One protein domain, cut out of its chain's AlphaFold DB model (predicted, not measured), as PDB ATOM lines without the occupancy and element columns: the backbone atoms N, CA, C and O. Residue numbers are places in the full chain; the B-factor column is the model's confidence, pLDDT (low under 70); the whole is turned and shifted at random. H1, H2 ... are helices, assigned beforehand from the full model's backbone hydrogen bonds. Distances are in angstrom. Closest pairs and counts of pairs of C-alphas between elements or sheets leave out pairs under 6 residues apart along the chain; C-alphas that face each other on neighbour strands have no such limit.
ATOM      1  N   ASP A  23     319.532 357.202 438.987       82.25
ATOM      2  CA  ASP A  23     320.908 356.698 438.882       82.25
ATOM      3  C   ASP A  23     321.154 356.109 437.483       82.25
ATOM      4  O   ASP A  23     321.384 354.909 437.323       82.25
ATOM      5  N   TRP A  24     320.973 356.936 436.448       86.31
ATOM      6  CA  TRP A  24     321.015 356.506 435.047       86.31
ATOM      7  C   TRP A  24     322.377 355.924 434.663       86.31
ATOM      8  O   TRP A  24     322.422 354.973 433.883       86.31
ATOM      9  N   GLU A  25     323.469 356.427 435.247       87.50
ATOM     10  CA  GLU A  25     324.827 355.940 434.993       87.50
ATOM     11  C   GLU A  25     324.949 354.444 435.316       87.50
ATOM     12  O   GLU A  25     325.500 353.660 434.542       87.50
ATOM     13  N   ASN A  26     324.360 354.021 436.435       85.19
ATOM     14  CA  ASN A  26     324.348 352.629 436.874       85.19
ATOM     15  C   ASN A  26     323.475 351.735 435.980       85.19
ATOM     16  O   ASN A  26     323.756 350.548 435.836       85.19
ATOM     17  N   TYR A  27     322.406 352.270 435.383       83.75
ATOM     18  CA  TYR A  27     321.610 351.517 434.408       83.75
ATOM     19  C   TYR A  27     322.369 351.331 433.095       83.75
ATOM     20  O   TYR A  27     322.425 350.206 432.604       83.75
ATOM     21  N   ILE A  28     323.029 352.377 432.587       86.56
ATOM     22  CA  ILE A  28     323.868 352.270 431.385       86.56
ATOM     23  C   ILE A  28     325.001 351.268 431.600       86.56
ATOM     24  O   ILE A  28     325.201 350.393 430.764       86.56
ATOM     25  N   TYR A  29     325.697 351.339 432.739       88.25
ATOM     26  CA  TYR A  29     326.755 350.385 433.075       88.25
ATOM     27  C   TYR A  29     326.270 348.929 433.001       88.25
ATOM     28  O   TYR A  29     326.940 348.071 432.433       88.25
ATOM     29  N   LYS A  30     325.074 348.645 433.523       87.94
ATOM     30  CA  LYS A  30     324.498 347.295 433.486       87.94
ATOM     31  C   LYS A  30     324.079 346.863 432.088       87.94
ATOM     32  O   LYS A  30     324.250 345.695 431.769       87.94
ATOM     33  N   SER A  31     323.565 347.773 431.265       88.00
ATOM     34  CA  SER A  31     323.280 347.483 429.856       88.00
ATOM     35  C   SER A  31     324.551 347.138 429.080       88.00
ATOM     36  O   SER A  31     324.531 346.209 428.281       88.00
ATOM     37  N   VAL A  32     325.666 347.826 429.354       90.19
ATOM     38  CA  VAL A  32     326.973 347.494 428.764       90.19
ATOM     39  C   VAL A  32     327.440 346.108 429.212       90.19
ATOM     40  O   VAL A  32     327.844 345.319 428.367       90.19
ATOM     41  N   LEU A  33     327.318 345.779 430.504       90.31
ATOM     42  CA  LEU A  33     327.640 344.434 431.000       90.31
ATOM     43  C   LEU A  33     326.786 343.350 430.334       90.31
ATOM     44  O   LEU A  33     327.314 342.317 429.952       90.31
ATOM     45  N   ILE A  34     325.477 343.573 430.191       90.75
ATOM     46  CA  ILE A  34     324.578 342.631 429.506       90.75
ATOM     47  C   ILE A  34     325.058 342.374 428.078       90.75
ATOM     48  O   ILE A  34     325.147 341.220 427.671       90.75
ATOM     49  N   ALA A  35     325.382 343.440 427.340       90.25
ATOM     50  CA  ALA A  35     325.880 343.317 425.977       90.25
ATOM     51  C   ALA A  35     327.195 342.526 425.938       90.25
ATOM     52  O   ALA A  35     327.285 341.558 425.195       90.25
ATOM     53  N   GLU A  36     328.175 342.882 426.777       90.81
ATOM     54  CA  GLU A  36     329.449 342.152 426.897       90.81
ATOM     55  C   GLU A  36     329.212 340.660 427.164       90.81
ATOM     56  O   GLU A  36     329.796 339.813 426.502       90.81
ATOM     57  N   TYR A  37     328.312 340.327 428.089       90.00
ATOM     58  CA  TYR A  37     328.069 338.937 428.473       90.00
ATOM     59  C   TYR A  37     327.402 338.145 427.345       90.00
ATOM     60  O   TYR A  37     327.726 336.976 427.161       90.00
ATOM     61  N   ALA A  38     326.485 338.771 426.601       88.94
ATOM     62  CA  ALA A  38     325.832 338.151 425.454       88.94
ATOM     63  C   ALA A  38     326.824 337.891 424.310       88.94
ATOM     64  O   ALA A  38     326.838 336.790 423.765       88.94
ATOM     65  N   PHE A  39     327.675 338.871 423.981       88.88
ATOM     66  CA  PHE A  39     328.707 338.711 422.953       88.88
ATOM     67  C   PHE A  39     329.731 337.636 423.333       88.88
ATOM     68  O   PHE A  39     329.948 336.719 422.548       88.88
ATOM     69  N   ASP A  40     330.284 337.688 424.548       85.88
ATOM     70  CA  ASP A  40     331.261 336.698 425.021       85.88
ATOM     71  C   ASP A  40     330.684 335.272 425.022       85.88
ATOM     72  O   ASP A  40     331.382 334.310 424.717       85.88
ATOM     73  N   TYR A  41     329.406 335.106 425.378       85.25
ATOM     74  CA  TYR A  41     328.771 333.786 425.381       85.25
ATOM     75  C   TYR A  41     328.606 333.217 423.966       85.25
ATOM     76  O   TYR A  41     328.802 332.018 423.762       85.25
ATOM     77  N   LEU A  42     328.284 334.076 422.994       86.31
ATOM     78  CA  LEU A  42     328.122 333.716 421.583       86.31
ATOM     79  C   LEU A  42     329.436 333.382 420.870       86.31
ATOM     80  O   LEU A  42     329.409 332.678 419.863       86.31
ATOM     81  N   ASP A  43     330.582 333.825 421.386       85.31
ATOM     82  CA  ASP A  43     331.883 333.393 420.857       85.31
ATOM     83  C   ASP A  43     332.081 331.869 421.002       85.31
ATOM     84  O   ASP A  43     332.820 331.255 420.227       85.31
ATOM     85  N   GLU A  44     331.402 331.246 421.971       82.25
ATOM     86  CA  GLU A  44     331.515 329.817 422.288       82.25
ATOM     87  C   GLU A  44     330.220 329.017 422.039       82.25
ATOM     88  O   GLU A  44     330.249 327.784 422.070       82.25
ATOM     89  N   HIS A  45     329.089 329.686 421.781       82.00
ATOM     90  CA  HIS A  45     327.762 329.070 421.654       82.00
ATOM     91  C   HIS A  45     326.981 329.631 420.458       82.00
ATOM     92  O   HIS A  45     327.115 330.794 420.095       82.00
ATOM     93  N   GLU A  46     326.106 328.820 419.862       82.44
ATOM     94  CA  GLU A  46     325.210 329.285 418.797       82.44
ATOM     95  C   GLU A  46     324.028 330.104 419.356       82.44
ATOM     96  O   GLU A  46     323.544 329.863 420.466       82.44
ATOM     97  N   GLY A  47     323.536 331.063 418.566       84.06
ATOM     98  CA  GLY A  47     322.332 331.842 418.864       84.06
ATOM     99  C   GLY A  47     322.360 333.244 418.259       84.06
ATOM    100  O   GLY A  47     323.247 333.570 417.468       84.06
ATOM    101  N   ASP A  48     321.388 334.069 418.649       88.38
ATOM    102  CA  ASP A  48     321.276 335.470 418.240       88.38
ATOM    103  C   ASP A  48     321.528 336.407 419.433       88.38
ATOM    104  O   ASP A  48     320.951 336.256 420.511       88.38
ATOM    105  N   VAL A  49     322.399 337.401 419.241       87.88
ATOM    106  CA  VAL A  49     322.728 338.395 420.270       87.88
ATOM    107  C   VAL A  49     321.513 339.220 420.677       87.88
ATOM    108  O   VAL A  49     321.396 339.583 421.849       87.88
ATOM    109  N   GLU A  50     320.597 339.496 419.748       89.56
ATOM    110  CA  GLU A  50     319.386 340.259 420.035       89.56
ATOM    111  C   GLU A  50     318.466 339.488 420.986       89.56
ATOM    112  O   GLU A  50     317.984 340.070 421.960       89.56
ATOM    113  N   GLU A  51     318.313 338.173 420.791       91.00
ATOM    114  CA  GLU A  51     317.514 337.303 421.664       91.00
ATOM    115  C   GLU A  51     318.072 337.273 423.095       91.00
ATOM    116  O   GLU A  51     317.328 337.433 424.068       91.00
ATOM    117  N   TYR A  52     319.394 337.137 423.249       89.88
ATOM    118  CA  TYR A  52     320.022 337.153 424.573       89.88
ATOM    119  C   TYR A  52     319.912 338.525 425.245       89.88
ATOM    120  O   TYR A  52     319.598 338.606 426.436       89.88
ATOM    121  N   ILE A  53     320.131 339.619 424.507       90.94
ATOM    122  CA  ILE A  53     319.957 340.976 425.042       90.94
ATOM    123  C   ILE A  53     318.510 341.184 425.496       90.94
ATOM    124  O   ILE A  53     318.286 341.688 426.601       90.94
ATOM    125  N   GLU A  54     317.530 340.779 424.689       92.50
ATOM    126  CA  GLU A  54     316.113 340.884 425.031       92.50
ATOM    127  C   GLU A  54     315.780 340.074 426.293       92.50
ATOM    128  O   GLU A  54     315.138 340.598 427.213       92.50
ATOM    129  N   LEU A  55     316.297 338.847 426.402       93.81
ATOM    130  CA  LEU A  55     316.149 337.998 427.584       93.81
ATOM    131  C   LEU A  55     316.645 338.699 428.857       93.81
ATOM    132  O   LEU A  55     315.963 338.677 429.887       93.81
ATOM    133  N   PHE A  56     317.798 339.362 428.803       92.25
ATOM    134  CA  PHE A  56     318.320 340.118 429.942       92.25
ATOM    135  C   PHE A  56     317.514 341.379 430.244       92.25
ATOM    136  O   PHE A  56     317.217 341.649 431.409       92.25
ATOM    137  N   VAL A  57     317.150 342.159 429.225       90.56
ATOM    138  CA  VAL A  57     316.417 343.424 429.390       90.56
ATOM    139  C   VAL A  57     315.027 343.180 429.984       90.56
ATOM    140  O   VAL A  57     314.644 343.862 430.941       90.56
ATOM    141  N   ASN A  58     314.317 342.151 429.517       92.50
ATOM    142  CA  ASN A  58     313.002 341.751 430.034       92.50
ATOM    143  C   ASN A  58     313.047 341.228 431.484       92.50
ATOM    144  O   ASN A  58     312.011 341.096 432.149       92.50
ATOM    145  N   ASN A  59     314.250 340.952 431.991       92.19
ATOM    146  CA  ASN A  59     314.512 340.377 433.306       92.19
ATOM    147  C   ASN A  59     315.614 341.151 434.057       92.19
ATOM    148  O   ASN A  59     316.358 340.598 434.876       92.19
ATOM    149  N   LEU A  60     315.708 342.462 433.799       88.94
ATOM    150  CA  LEU A  60     316.768 343.324 434.320       88.94
ATOM    151  C   LEU A  60     316.762 343.412 435.853       88.94
ATOM    152  O   LEU A  60     317.815 343.571 436.468       88.94
ATOM    153  N   ASP A  61     315.599 343.299 436.500       86.19
ATOM    154  CA  ASP A  61     315.491 343.302 437.964       86.19
ATOM    155  C   ASP A  61     316.182 342.086 438.596       86.19
ATOM    156  O   ASP A  61     316.870 342.222 439.617       86.19
ATOM    157  N   LEU A  62     316.049 340.923 437.959       88.62
ATOM    158  CA  LEU A  62     316.745 339.698 438.327       88.62
ATOM    159  C   LEU A  62     318.247 339.820 438.049       88.62
ATOM    160  O   LEU A  62     319.046 339.533 438.940       88.62
ATOM    161  N   PHE A  63     318.639 340.348 436.884       89.56
ATOM    162  CA  PHE A  63     320.050 340.578 436.542       89.56
ATOM    163  C   PHE A  63     320.731 341.495 437.563       89.56
ATOM    164  O   PHE A  63     321.753 341.135 438.148       89.56
ATOM    165  N   ILE A  64     320.116 342.650 437.849       85.38
ATOM    166  CA  ILE A  64     320.583 343.620 438.849       85.38
ATOM    167  C   ILE A  64     320.790 342.949 440.205       85.38
ATOM    168  O   ILE A  64     321.692 343.338 440.947       85.38
ATOM    169  N   TYR A  65     319.931 342.003 440.572       81.81
ATOM    170  CA  TYR A  65     320.070 341.279 441.823       81.81
ATOM    171  C   TYR A  65     321.275 340.334 441.798       81.81
ATOM    172  O   TYR A  65     322.087 340.389 442.718       81.81
ATOM    173  N   ILE A  66     321.423 339.528 440.750       81.88
ATOM    174  CA  ILE A  66     322.491 338.525 440.635       81.88
ATOM    175  C   ILE A  66     323.861 339.176 440.728       81.88
ATOM    176  O   ILE A  66     324.690 338.768 441.537       81.88
ATOM    177  N   ILE A  67     324.066 340.269 439.992       81.62
ATOM    178  CA  ILE A  67     325.354 340.969 439.970       81.62
ATOM    179  C   ILE A  67     325.704 341.656 441.303       81.62
ATOM    180  O   ILE A  67     326.832 342.125 441.471       81.62
ATOM    181  N   LYS A  68     324.783 341.746 442.277       79.44
ATOM    182  CA  LYS A  68     325.130 342.202 443.639       79.44
ATOM    183  C   LYS A  68     325.969 341.176 444.386       79.44
ATOM    184  O   LYS A  68     326.765 341.569 445.232       79.44
ATOM    185  N   TYR A  69     325.803 339.898 444.071       72.88
ATOM    186  CA  TYR A  69     326.600 338.829 444.644       72.88
ATOM    187  C   TYR A  69     327.892 338.747 443.846       72.88
ATOM    188  O   TYR A  69     327.888 338.344 442.686       72.88
ATOM    189  N   GLU A  70     329.006 339.143 444.463       67.75
ATOM    190  CA  GLU A  70     330.342 339.033 443.853       67.75
ATOM    191  C   GLU A  70     330.602 337.615 443.331       67.75
ATOM    192  O   GLU A  70     331.141 337.430 442.247       67.75
ATOM    193  N   LEU A  71     330.090 336.638 444.079       64.06
ATOM    194  CA  LEU A  71     330.124 335.202 443.836       64.06
ATOM    195  C   LEU A  71     329.433 334.766 442.528       64.06
ATOM    196  O   LEU A  71     329.736 333.700 442.013       64.06
ATOM    197  N   PHE A  72     328.547 335.589 441.962       66.19
ATOM    198  CA  PHE A  72     327.837 335.289 440.716       66.19
ATOM    199  C   PHE A  72     328.189 336.232 439.568       66.19
ATOM    200  O   PHE A  72     327.587 336.126 438.507       66.19
ATOM    201  N   ARG A  73     329.193 337.112 439.713       71.50
ATOM    202  CA  ARG A  73     329.710 337.945 438.607       71.50
ATOM    203  C   ARG A  73     330.603 337.150 437.643       71.50
ATOM    204  O   ARG A  73     331.649 337.630 437.220       71.50
ATOM    205  N   ASN A  74     330.198 335.931 437.313       81.06
ATOM    206  CA  ASN A  74     330.775 335.156 436.228       81.06
ATOM    207  C   ASN A  74     329.823 335.246 435.027       81.06
ATOM    208  O   ASN A  74     328.636 334.946 435.157       81.06
ATOM    209  N   ARG A  75     330.348 335.698 433.884       84.12
ATOM    210  CA  ARG A  75     329.560 335.995 432.679       84.12
ATOM    211  C   ARG A  75     328.823 334.760 432.171       84.12
ATOM    212  O   ARG A  75     327.607 334.794 432.013       84.12
ATOM    213  N   GLU A  76     329.552 333.657 432.029       84.50
ATOM    214  CA  GLU A  76     329.042 332.378 431.540       84.50
ATOM    215  C   GLU A  76     327.917 331.835 432.429       84.50
ATOM    216  O   GLU A  76     326.855 331.468 431.931       84.50
ATOM    217  N   PHE A  77     328.100 331.851 433.754       85.94
ATOM    218  CA  PHE A  77     327.048 331.427 434.677       85.94
ATOM    219  C   PHE A  77     325.786 332.277 434.540       85.94
ATOM    220  O   PHE A  77     324.684 331.731 434.517       85.94
ATOM    221  N   ILE A  78     325.933 333.602 434.470       88.69
ATOM    222  CA  ILE A  78     324.783 334.499 434.367       88.69
ATOM    223  C   ILE A  78     323.992 334.184 433.099       88.69
ATOM    224  O   ILE A  78     322.781 334.006 433.186       88.69
ATOM    225  N   VAL A  79     324.650 334.052 431.947       90.06
ATOM    226  CA  VAL A  79     323.952 333.715 430.698       90.06
ATOM    227  C   VAL A  79     323.291 332.343 430.802       90.06
ATOM    228  O   VAL A  79     322.076 332.251 430.631       90.06
ATOM    229  N   LYS A  80     324.026 331.303 431.221       89.56
ATOM    230  CA  LYS A  80     323.470 329.952 431.414       89.56
ATOM    231  C   LYS A  80     322.267 329.932 432.351       89.56
ATOM    232  O   LYS A  80     321.308 329.213 432.088       89.56
ATOM    233  N   PHE A  81     322.286 330.713 433.431       90.88
ATOM    234  CA  PHE A  81     321.163 330.799 434.359       90.88
ATOM    235  C   PHE A  81     319.912 331.362 433.681       90.88
ATOM    236  O   PHE A  81     318.822 330.817 433.868       90.88
ATOM    237  N   PHE A  82     320.050 332.451 432.920       93.44
ATOM    238  CA  PHE A  82     318.913 333.069 432.236       93.44
ATOM    239  C   PHE A  82     318.354 332.139 431.166       93.44
ATOM    240  O   PHE A  82     317.143 331.935 431.141       93.44
ATOM    241  N   VAL A  83     319.223 331.514 430.369       92.56
ATOM    242  CA  VAL A  83     318.822 330.537 429.348       92.56
ATOM    243  C   VAL A  83     318.109 329.349 429.984       92.56
ATOM    244  O   VAL A  83     316.972 329.061 429.631       92.56
ATOM    245  N   ALA A  84     318.705 328.725 431.004       93.56
ATOM    246  CA  ALA A  84     318.086 327.609 431.716       93.56
ATOM    247  C   ALA A  84     316.717 327.984 432.303       93.56
ATOM    248  O   ALA A  84     315.778 327.192 432.254       93.56
ATOM    249  N   SER A  85     316.588 329.191 432.857       95.06
ATOM    250  CA  SER A  85     315.340 329.676 433.453       95.06
ATOM    251  C   SER A  85     314.252 329.967 432.418       95.06
ATOM    252  O   SER A  85     313.069 329.762 432.708       95.06
ATOM    253  N   GLU A  86     314.643 330.448 431.239       94.81
ATOM    254  CA  GLU A  86     313.748 330.676 430.106       94.81
ATOM    255  C   GLU A  86     313.262 329.347 429.525       94.81
ATOM    256  O   GLU A  86     312.059 329.125 429.422       94.81
ATOM    257  N   GLU A  87     314.176 328.406 429.274       94.44
ATOM    258  CA  GLU A  87     313.857 327.065 428.769       94.44
ATOM    259  C   GLU A  87     312.958 326.269 429.729       94.44
ATOM    260  O   GLU A  87     312.120 325.478 429.301       94.44
ATOM    261  N   LEU A  88     313.102 326.489 431.038       94.81
ATOM    262  CA  LEU A  88     312.227 325.912 432.062       94.81
ATOM    263  C   LEU A  88     310.865 326.622 432.178       94.81
ATOM    264  O   LEU A  88     309.987 326.125 432.883       94.81
ATOM    265  N   GLY A  89     310.671 327.789 431.557       94.25
ATOM    266  CA  GLY A  89     309.431 328.568 431.657       94.25
ATOM    267  C   GLY A  89     309.160 329.144 433.056       94.25
ATOM    268  O   GLY A  89     308.011 329.385 433.440       94.25
ATOM    269  N   ILE A  90     310.206 329.356 433.863       95.06
ATOM    270  CA  ILE A  90     310.095 329.784 435.273       95.06
ATOM    271  C   ILE A  90     310.468 331.250 435.497       95.06
ATOM    272  O   ILE A  90     310.409 331.730 436.629       95.06
ATOM    273  N   MET A  91     310.811 331.997 434.450       94.19
ATOM    274  CA  MET A  91     311.279 333.378 434.580       94.19
ATOM    275  C   MET A  91     310.293 334.277 435.350       94.19
ATOM    276  O   MET A  91     310.664 335.045 436.243       94.19
ATOM    277  N   ASN A  92     308.995 334.116 435.083       92.00
ATOM    278  CA  ASN A  92     307.943 334.817 435.818       92.00
ATOM    279  C   ASN A  92     307.869 334.401 437.293       92.00
ATOM    280  O   ASN A  92     307.609 335.250 438.146       92.00
ATOM    281  N   LEU A  93     308.115 333.129 437.618       93.00
ATOM    282  CA  LEU A  93     308.181 332.662 439.003       93.00
ATOM    283  C   LEU A  93     309.360 333.289 439.742       93.00
ATOM    284  O   LEU A  93     309.173 333.808 440.840       93.00
ATOM    285  N   LEU A  94     310.542 333.325 439.129       92.81
ATOM    286  CA  LEU A  94     311.747 333.894 439.741       92.81
ATOM    287  C   LEU A  94     311.561 335.369 440.128       92.81
ATOM    288  O   LEU A  94     312.072 335.811 441.162       92.81
ATOM    289  N   LYS A  95     310.773 336.117 439.347       90.50
ATOM    290  CA  LYS A  95     310.427 337.520 439.618       90.50
ATOM    291  C   LYS A  95     309.339 337.695 440.687       90.50
ATOM    292  O   LYS A  95     309.243 338.788 441.254       90.50
ATOM    293  N   LYS A  96     308.533 336.673 441.000       89.94
ATOM    294  CA  LYS A  96     307.440 336.762 441.988       89.94
ATOM    295  C   LYS A  96     307.967 336.848 443.423       89.94
ATOM    296  O   LYS A  96     308.975 336.241 443.786       89.94
ATOM    297  N   LYS A  97     307.238 337.596 444.256       87.00
ATOM    298  CA  LYS A  97     307.434 337.613 445.712       87.00
ATOM    299  C   LYS A  97     306.988 336.292 446.324       87.00
ATOM    300  O   LYS A  97     306.020 335.694 445.855       87.00
ATOM    301  N   VAL A  98     307.656 335.891 447.398       83.88
ATOM    302  CA  VAL A  98     307.286 334.697 448.160       83.88
ATOM    303  C   VAL A  98     306.112 335.041 449.088       83.88
ATOM    304  O   VAL A  98     306.254 335.914 449.948       83.88
ATOM    305  N   PRO A  99     304.932 334.417 448.922       78.31
ATOM    306  CA  PRO A  99     303.782 334.673 449.775       78.31
ATOM    307  C   PRO A  99     303.934 333.975 451.134       78.31
ATOM    308  O   PRO A  99     304.571 332.933 451.249       78.31
ATOM    309  N   GLY A 100     303.307 334.534 452.173       68.12
ATOM    310  CA  GLY A 100     303.064 333.812 453.431       68.12
ATOM    311  C   GLY A 100     304.295 333.464 454.278       68.12
ATOM    312  O   GLY A 100     304.175 332.652 455.192       68.12
ATOM    313  N   ARG A 101     305.459 334.072 454.018       64.50
ATOM    314  CA  ARG A 101     306.711 333.825 454.755       64.50
ATOM    315  C   ARG A 101     307.189 335.082 455.489       64.50
ATOM    316  O   ARG A 101     308.027 335.807 454.964       64.50
ATOM    317  N   PRO A 102     306.646 335.386 456.683       62.75
ATOM    318  CA  PRO A 102     307.047 336.562 457.461       62.75
ATOM    319  C   PRO A 102     308.473 336.459 458.032       62.75
ATOM    320  O   PRO A 102     309.030 337.468 458.460       62.75
ATOM    321  N   ASP A 103     309.049 335.253 458.048       67.31
ATOM    322  CA  ASP A 103     310.442 334.964 458.411       67.31
ATOM    323  C   ASP A 103     311.444 335.406 457.333       67.31
ATOM    324  O   ASP A 103     312.601 335.704 457.633       67.31
ATOM    325  N   LEU A 104     310.991 335.476 456.084       62.09
ATOM    326  CA  LEU A 104     311.749 335.971 454.947       62.09
ATOM    327  C   LEU A 104     311.454 337.473 454.824       62.09
ATOM    328  O   LEU A 104     310.306 337.901 454.919       62.09
ATOM    329  N   GLY A 105     312.486 338.311 454.702       62.62
ATOM    330  CA  GLY A 105     312.329 339.769 454.709       62.62
ATOM    331  C   GLY A 105     311.270 340.287 453.717       62.62
ATOM    332  O   GLY A 105     310.894 339.617 452.762       62.62
ATOM    333  N   LYS A 106     310.809 341.534 453.900       60.47
ATOM    334  CA  LYS A 106     309.656 342.131 453.176       60.47
ATOM    335  C   LYS A 106     309.723 342.137 451.629       60.47
ATOM    336  O   LYS A 106     308.744 342.527 450.991       60.47
ATOM    337  N   ASP A 107     310.849 341.768 451.020       66.19
ATOM    338  CA  ASP A 107     311.061 341.774 449.565       66.19
ATOM    339  C   ASP A 107     311.771 340.505 449.050       66.19
ATOM    340  O   ASP A 107     312.484 340.551 448.046       66.19
ATOM    341  N   GLU A 108     311.610 339.370 449.735       79.56
ATOM    342  CA  GLU A 108     312.144 338.099 449.237       79.56
ATOM    343  C   GLU A 108     311.336 337.588 448.034       79.56
ATOM    344  O   GLU A 108     310.102 337.505 448.051       79.56
ATOM    345  N   ARG A 109     312.057 337.274 446.954       88.19
ATOM    346  CA  ARG A 109     311.524 336.750 445.686       88.19
ATOM    347  C   ARG A 109     312.134 335.385 445.417       88.19
ATOM    348  O   ARG A 109     313.262 335.141 445.836       88.19
ATOM    349  N   TYR A 110     311.439 334.528 444.676       90.81
ATOM    350  CA  TYR A 110     311.915 333.161 444.441       90.81
ATOM    351  C   TYR A 110     313.303 333.112 443.807       90.81
ATOM    352  O   TYR A 110     314.153 332.369 444.285       90.81
ATOM    353  N   GLY A 111     313.586 333.972 442.822       89.88
ATOM    354  CA  GLY A 111     314.914 334.040 442.217       89.88
ATOM    355  C   GLY A 111     316.007 334.330 443.243       89.88
ATOM    356  O   GLY A 111     317.059 333.703 443.216       89.88
ATOM    357  N   ARG A 112     315.735 335.201 444.223       86.62
ATOM    358  CA  ARG A 112     316.699 335.537 445.278       86.62
ATOM    359  C   ARG A 112     317.084 334.339 446.129       86.62
ATOM    360  O   ARG A 112     318.263 334.164 446.439       86.62
ATOM    361  N   LEU A 113     316.090 333.525 446.463       87.44
ATOM    362  CA  LEU A 113     316.274 332.305 447.232       87.44
ATOM    363  C   LEU A 113     317.005 331.241 446.418       87.44
ATOM    364  O   LEU A 113     317.947 330.655 446.931       87.44
ATOM    365  N   VAL A 114     316.668 331.075 445.136       89.44
ATOM    366  CA  VAL A 114     317.393 330.158 444.242       89.44
ATOM    367  C   VAL A 114     318.883 330.483 444.224       89.44
ATOM    368  O   VAL A 114     319.698 329.602 444.468       89.44
ATOM    369  N   PHE A 115     319.256 331.751 444.035       84.69
ATOM    370  CA  PHE A 115     320.669 332.144 444.074       84.69
ATOM    371  C   PHE A 115     321.328 331.872 445.420       84.69
ATOM    372  O   PHE A 115     322.475 331.433 445.464       84.69
ATOM    373  N   LYS A 116     320.616 332.118 446.520       83.06
ATOM    374  CA  LYS A 116     321.127 331.820 447.857       83.06
ATOM    375  C   LYS A 116     321.412 330.325 448.020       83.06
ATOM    376  O   LYS A 116     322.467 329.980 448.542       83.06
ATOM    377  N   GLU A 117     320.514 329.460 447.562       86.75
ATOM    378  CA  GLU A 117     320.694 328.013 447.683       86.75
ATOM    379  C   GLU A 117     321.773 327.481 446.736       86.75
ATOM    380  O   GLU A 117     322.633 326.718 447.172       86.75
ATOM    381  N   LEU A 118     321.841 327.966 445.492       83.75
ATOM    382  CA  LEU A 118     322.939 327.626 444.577       83.75
ATOM    383  C   LEU A 118     324.307 328.002 445.167       83.75
ATOM    384  O   LEU A 118     325.251 327.221 445.067       83.75
ATOM    385  N   ASN A 119     324.396 329.153 445.844       77.81
ATOM    386  CA  ASN A 119     325.617 329.590 446.524       77.81
ATOM    387  C   ASN A 119     326.014 328.682 447.700       77.81
ATOM    388  O   ASN A 119     327.190 328.599 448.044       77.81
ATOM    389  N   ASN A 120     325.041 328.040 448.353       79.31
ATOM    390  CA  ASN A 120     325.300 327.114 449.454       79.31
ATOM    391  C   ASN A 120     325.784 325.747 448.950       79.31
ATOM    392  O   ASN A 120     326.580 325.100 449.626       79.31
ATOM    393  N   ILE A 121     325.283 325.300 447.794       74.06
ATOM    394  CA  ILE A 121     325.521 323.949 447.264       74.06
ATOM    395  C   ILE A 121     326.842 323.879 446.496       74.06
ATOM    396  O   ILE A 121     327.626 322.950 446.690       74.06
ATOM    397  N   TYR A 122     327.109 324.862 445.637       67.88
ATOM    398  CA  TYR A 122     328.264 324.841 444.751       67.88
ATOM    399  C   TYR A 122     329.227 325.977 445.094       67.88
ATOM    400  O   TYR A 122     328.834 327.145 445.085       67.88
ATOM    401  N   PRO A 123     330.518 325.682 445.332       62.69
ATOM    402  CA  PRO A 123     331.532 326.719 445.365       62.69
ATOM    403  C   PRO A 123     331.508 327.509 444.051       62.69
ATOM    404  O   PRO A 123     331.477 326.924 442.970       62.69
ATOM    405  N   VAL A 124     331.596 328.834 444.159       55.12
ATOM    406  CA  VAL A 124     331.595 329.842 443.076       55.12
ATOM    407  C   VAL A 124     332.384 329.471 441.825       55.12
ATOM    408  O   VAL A 124     332.029 329.855 440.717       55.12
ATOM    409  N   VAL A 125     333.463 328.715 441.999       56.66
ATOM    410  CA  VAL A 125     334.381 328.331 440.926       56.66
ATOM    411  C   VAL A 125     333.801 327.229 440.030       56.66
ATOM    412  O   VAL A 125     334.188 327.117 438.873       56.66
ATOM    413  N   MET A 126     332.881 326.409 440.545       64.88
ATOM    414  CA  MET A 126     332.367 325.231 439.838       64.88
ATOM    415  C   MET A 126     331.039 325.472 439.130       64.88
ATOM    416  O   MET A 126     330.745 324.788 438.159       64.88
ATOM    417  N   VAL A 127     330.248 326.445 439.586       66.69
ATOM    418  CA  VAL A 127     328.933 326.744 439.003       66.69
ATOM    419  C   VAL A 127     329.005 327.082 437.503       66.69
ATOM    420  O   VAL A 127     328.191 326.544 436.755       66.69
ATOM    421  N   PRO A 128     329.968 327.892 437.015       68.44
ATOM    422  CA  PRO A 128     330.090 328.172 435.580       68.44
ATOM    423  C   PRO A 128     330.387 326.920 434.743       68.44
ATOM    424  O   PRO A 128     329.941 326.810 433.605       68.44
ATOM    425  N   LEU A 129     331.075 325.941 435.341       75.69
ATOM    426  CA  LEU A 129     331.447 324.679 434.699       75.69
ATOM    427  C   LEU A 129     330.271 323.700 434.587       75.69
ATOM    428  O   LEU A 129     330.406 322.661 433.936       75.69
ATOM    429  N   LEU A 130     329.131 323.988 435.224       82.19
ATOM    430  CA  LEU A 130     327.965 323.121 435.133       82.19
ATOM    431  C   LEU A 130     327.397 323.149 433.705       82.19
ATOM    432  O   LEU A 130     327.171 324.227 433.140       82.19
ATOM    433  N   PRO A 131     327.114 321.971 433.120       88.56
ATOM    434  CA  PRO A 131     326.279 321.885 431.934       88.56
ATOM    435  C   PRO A 131     324.910 322.504 432.208       88.56
ATOM    436  O   PRO A 131     324.386 322.407 433.322       88.56
ATOM    437  N   ILE A 132     324.299 323.089 431.178       89.88
ATOM    438  CA  ILE A 132     323.014 323.781 431.322       89.88
ATOM    439  C   ILE A 132     321.916 322.867 431.892       89.88
ATOM    440  O   ILE A 132     321.161 323.287 432.760       89.88
ATOM    441  N   GLU A 133     321.891 321.587 431.510       92.12
ATOM    442  CA  GLU A 133     320.944 320.593 432.040       92.12
ATOM    443  C   GLU A 133     321.138 320.311 433.536       92.12
ATOM    444  O   GLU A 133     320.174 320.162 434.297       92.12
ATOM    445  N   SER A 134     322.390 320.281 433.996       91.19
ATOM    446  CA  SER A 134     322.688 320.171 435.424       91.19
ATOM    447  C   SER A 134     322.228 321.427 436.156       91.19
ATOM    448  O   SER A 134     321.558 321.322 437.178       91.19
ATOM    449  N   LEU A 135     322.490 322.612 435.597       90.31
ATOM    450  CA  LEU A 135     322.034 323.871 436.183       90.31
ATOM    451  C   LEU A 135     320.502 323.947 436.275       90.31
ATOM    452  O   LEU A 135     319.983 324.348 437.314       90.31
ATOM    453  N   LYS A 136     319.769 323.505 435.245       94.06
ATOM    454  CA  LYS A 136     318.301 323.388 435.288       94.06
ATOM    455  C   LYS A 136     317.842 322.547 436.472       94.06
ATOM    456  O   LYS A 136     316.961 322.965 437.220       94.06
ATOM    457  N   THR A 137     318.463 321.384 436.659       92.50
ATOM    458  CA  THR A 137     318.149 320.473 437.767       92.50
ATOM    459  C   THR A 137     318.345 321.162 439.116       92.50
ATOM    460  O   THR A 137     317.474 321.100 439.980       92.50
ATOM    461  N   GLU A 138     319.446 321.893 439.279       91.00
ATOM    462  CA  GLU A 138     319.751 322.599 440.525       91.00
ATOM    463  C   GLU A 138     318.817 323.781 440.792       91.00
ATOM    464  O   GLU A 138     318.364 323.969 441.922       91.00
ATOM    465  N   ILE A 139     318.452 324.540 439.756       92.38
ATOM    466  CA  ILE A 139     317.443 325.601 439.864       92.38
ATOM    467  C   ILE A 139     316.106 325.013 440.332       92.38
ATOM    468  O   ILE A 139     315.469 325.556 441.237       92.38
ATOM    469  N   MET A 140     315.695 323.887 439.751       94.19
ATOM    470  CA  MET A 140     314.453 323.201 440.105       94.19
ATOM    471  C   MET A 140     314.477 322.655 441.536       94.19
ATOM    472  O   MET A 140     313.511 322.848 442.278       94.19
ATOM    473  N   ASN A 141     315.589 322.047 441.955       92.06
ATOM    474  CA  ASN A 141     315.783 321.578 443.327       92.06
ATOM    475  C   ASN A 141     315.687 322.740 444.320       92.06
ATOM    476  O   ASN A 141     314.945 322.653 445.300       92.06
ATOM    477  N   ALA A 142     316.356 323.859 444.037       91.50
ATOM    478  CA  ALA A 142     316.300 325.051 444.874       91.50
ATOM    479  C   ALA A 142     314.875 325.626 444.962       91.50
ATOM    480  O   ALA A 142     314.414 325.969 446.050       91.50
ATOM    481  N   LEU A 143     314.143 325.692 443.845       92.81
ATOM    482  CA  LEU A 143     312.749 326.152 443.833       92.81
ATOM    483  C   LEU A 143     311.807 325.229 444.610       92.81
ATOM    484  O   LEU A 143     310.917 325.728 445.302       92.81
ATOM    485  N   SER A 144     312.015 323.911 444.549       92.62
ATOM    486  CA  SER A 144     311.156 322.934 445.235       92.62
ATOM    487  C   SER A 144     311.165 323.055 446.764       92.62
ATOM    488  O   SER A 144     310.245 322.582 447.426       92.62
ATOM    489  N   LEU A 145     312.155 323.751 447.337       90.12
ATOM    490  CA  LEU A 145     312.185 324.081 448.765       90.12
ATOM    491  C   LEU A 145     311.118 325.112 449.161       90.12
ATOM    492  O   LEU A 145     310.818 325.268 450.348       90.12
ATOM    493  N   TYR A 146     310.562 325.839 448.188       89.19
ATOM    494  CA  TYR A 146     309.659 326.965 448.425       89.19
ATOM    495  C   TYR A 146     308.330 326.872 447.670       89.19
ATOM    496  O   TYR A 146     307.380 327.542 448.072       89.19
ATOM    497  N   VAL A 147     308.255 326.088 446.592       89.50
ATOM    498  CA  VAL A 147     307.067 325.949 445.737       89.50
ATOM    499  C   VAL A 147     306.887 324.492 445.331       89.50
ATOM    500  O   VAL A 147     307.850 323.843 444.931       89.50
ATOM    501  N   ASP A 148     305.648 323.995 445.358       89.69
ATOM    502  CA  ASP A 148     305.323 322.747 444.667       89.69
ATOM    503  C   ASP A 148     305.382 322.988 443.151       89.69
ATOM    504  O   ASP A 148     304.507 323.620 442.548       89.69
ATOM    505  N   MET A 149     306.456 322.505 442.529       88.44
ATOM    506  CA  MET A 149     306.694 322.713 441.105       88.44
ATOM    507  C   MET A 149     305.674 321.983 440.227       88.44
ATOM    508  O   MET A 149     305.379 322.461 439.131       88.44
ATOM    509  N   ASN A 150     305.082 320.878 440.697       88.56
ATOM    510  CA  ASN A 150     304.030 320.192 439.947       88.56
ATOM    511  C   ASN A 150     302.774 321.060 439.889       88.56
ATOM    512  O   ASN A 150     302.210 321.252 438.811       88.56
ATOM    513  N   GLU A 151     302.365 321.624 441.027       88.38
ATOM    514  CA  GLU A 151     301.232 322.550 441.090       88.38
ATOM    515  C   GLU A 151     301.485 323.792 440.225       88.38
ATOM    516  O   GLU A 151     300.623 324.181 439.431       88.38
ATOM    517  N   TYR A 152     302.690 324.369 440.302       88.50
ATOM    518  CA  TYR A 152     303.067 325.524 439.486       88.50
ATOM    519  C   TYR A 152     302.938 325.235 437.985       88.50
ATOM    520  O   TYR A 152     302.282 325.996 437.271       88.50
ATOM    521  N   PHE A 153     303.521 324.142 437.491       88.50
ATOM    522  CA  PHE A 153     303.447 323.822 436.065       88.50
ATOM    523  C   PHE A 153     302.034 323.446 435.618       88.50
ATOM    524  O   PHE A 153     301.648 323.792 434.504       88.50
ATOM    525  N   LEU A 154     301.234 322.792 436.464       87.12
ATOM    526  CA  LEU A 154     299.825 322.526 436.158       87.12
ATOM    527  C   LEU A 154     299.019 323.824 436.018       87.12
ATOM    528  O   LEU A 154     298.218 323.941 435.094       87.12
ATOM    529  N   ALA A 155     299.262 324.810 436.882       85.31
ATOM    530  CA  ALA A 155     298.569 326.096 436.848       85.31
ATOM    531  C   ALA A 155     298.986 327.000 435.671       85.31
ATOM    532  O   ALA A 155     298.235 327.901 435.305       85.31
ATOM    533  N   ASN A 156     300.170 326.777 435.088       82.06
ATOM    534  CA  ASN A 156     300.741 327.614 434.023       82.06
ATOM    535  C   ASN A 156     300.900 326.871 432.678       82.06
ATOM    536  O   ASN A 156     301.523 327.394 431.761       82.06
ATOM    537  N   LYS A 157     300.317 325.671 432.531       70.75
ATOM    538  CA  LYS A 157     300.108 325.004 431.235       70.75
ATOM    539  C   LYS A 157     298.894 325.626 430.530       70.75
ATOM    540  O   LYS A 157     297.832 325.014 430.532       70.75
TER     541      LYS A 157
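Overview. This is residues 23 to 157 of the 158 residues of an uncharacterized protein of Globicatella sp. HMSC072A10 (UniProt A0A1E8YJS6). What shape is this? H1, the longest helix, stands along one side of a cluster of mostly crossed helices and folds back as a hairpin with H2; H4 is nearest the middle, H7 crosses H4 and H6, and H8 lies at the end far from H1. What makes it up? The printed part has 135 residues with eight named helices, H1 to H8 in order, and no named strand: all helix. It is compact, with a radius of gyration of the C-alphas of 14.8 A and spans of 40 by 35 by 32 A.

Along the chain. Where is the longest helix? H1, residues 24 to 42, runs 27.4 A from C-alpha 24 at (321.015, 356.506, 435.047). Where are the others? H2 is residues 49 to 57, H3 60 to 66, H4 75 to 87 with 18.5 A, and H5 91 to 95. H6 is residues 110 to 121 with 16.7 A, H7 132 to 144 with 18.3 A, and H8 149 to 155, ending at C-alpha 155 at (298.569, 326.096, 436.848).

Arrangement. What does H1 touch? It touches H2, a helical hairpin at a steep tilt of 40 degrees, the closest C-alphas being Ala 38 and Tyr 52, 6.0 A. Its residues 37 to 41 alone touch H4, closest C-alphas Tyr 37 and Arg 75, 5.3 A. What lies beyond? H4 touches H7 with residues 80 to 85 alone, closest C-alphas Ala 84 and Lys 136, 5.5 A. The hub H6 touches H7, closest C-alphas Val 114 and Ala 142, 5.3 A; H5, Leu 94 and Gly 111, 4.0 A; and only just H3, with 3 pairs within 8 A, closest Leu 62 and Gly 111, 7.1 A. H8 touches no helix. What do the backbones show? In H1 to H8 every O i to N i+4 pair is within hydrogen-bond range.

Size, cuts and confidence. How large is it? The C-alphas farthest apart, Asp 43 and Pro 102, are 44.3 A apart, and the printed part has no cut. Which link is long, and where is confidence low? H5 to H6 is a long link of 14 residues; pLDDT is under 70 at residues 70 to 72, 100 to 107 and 122 to 128.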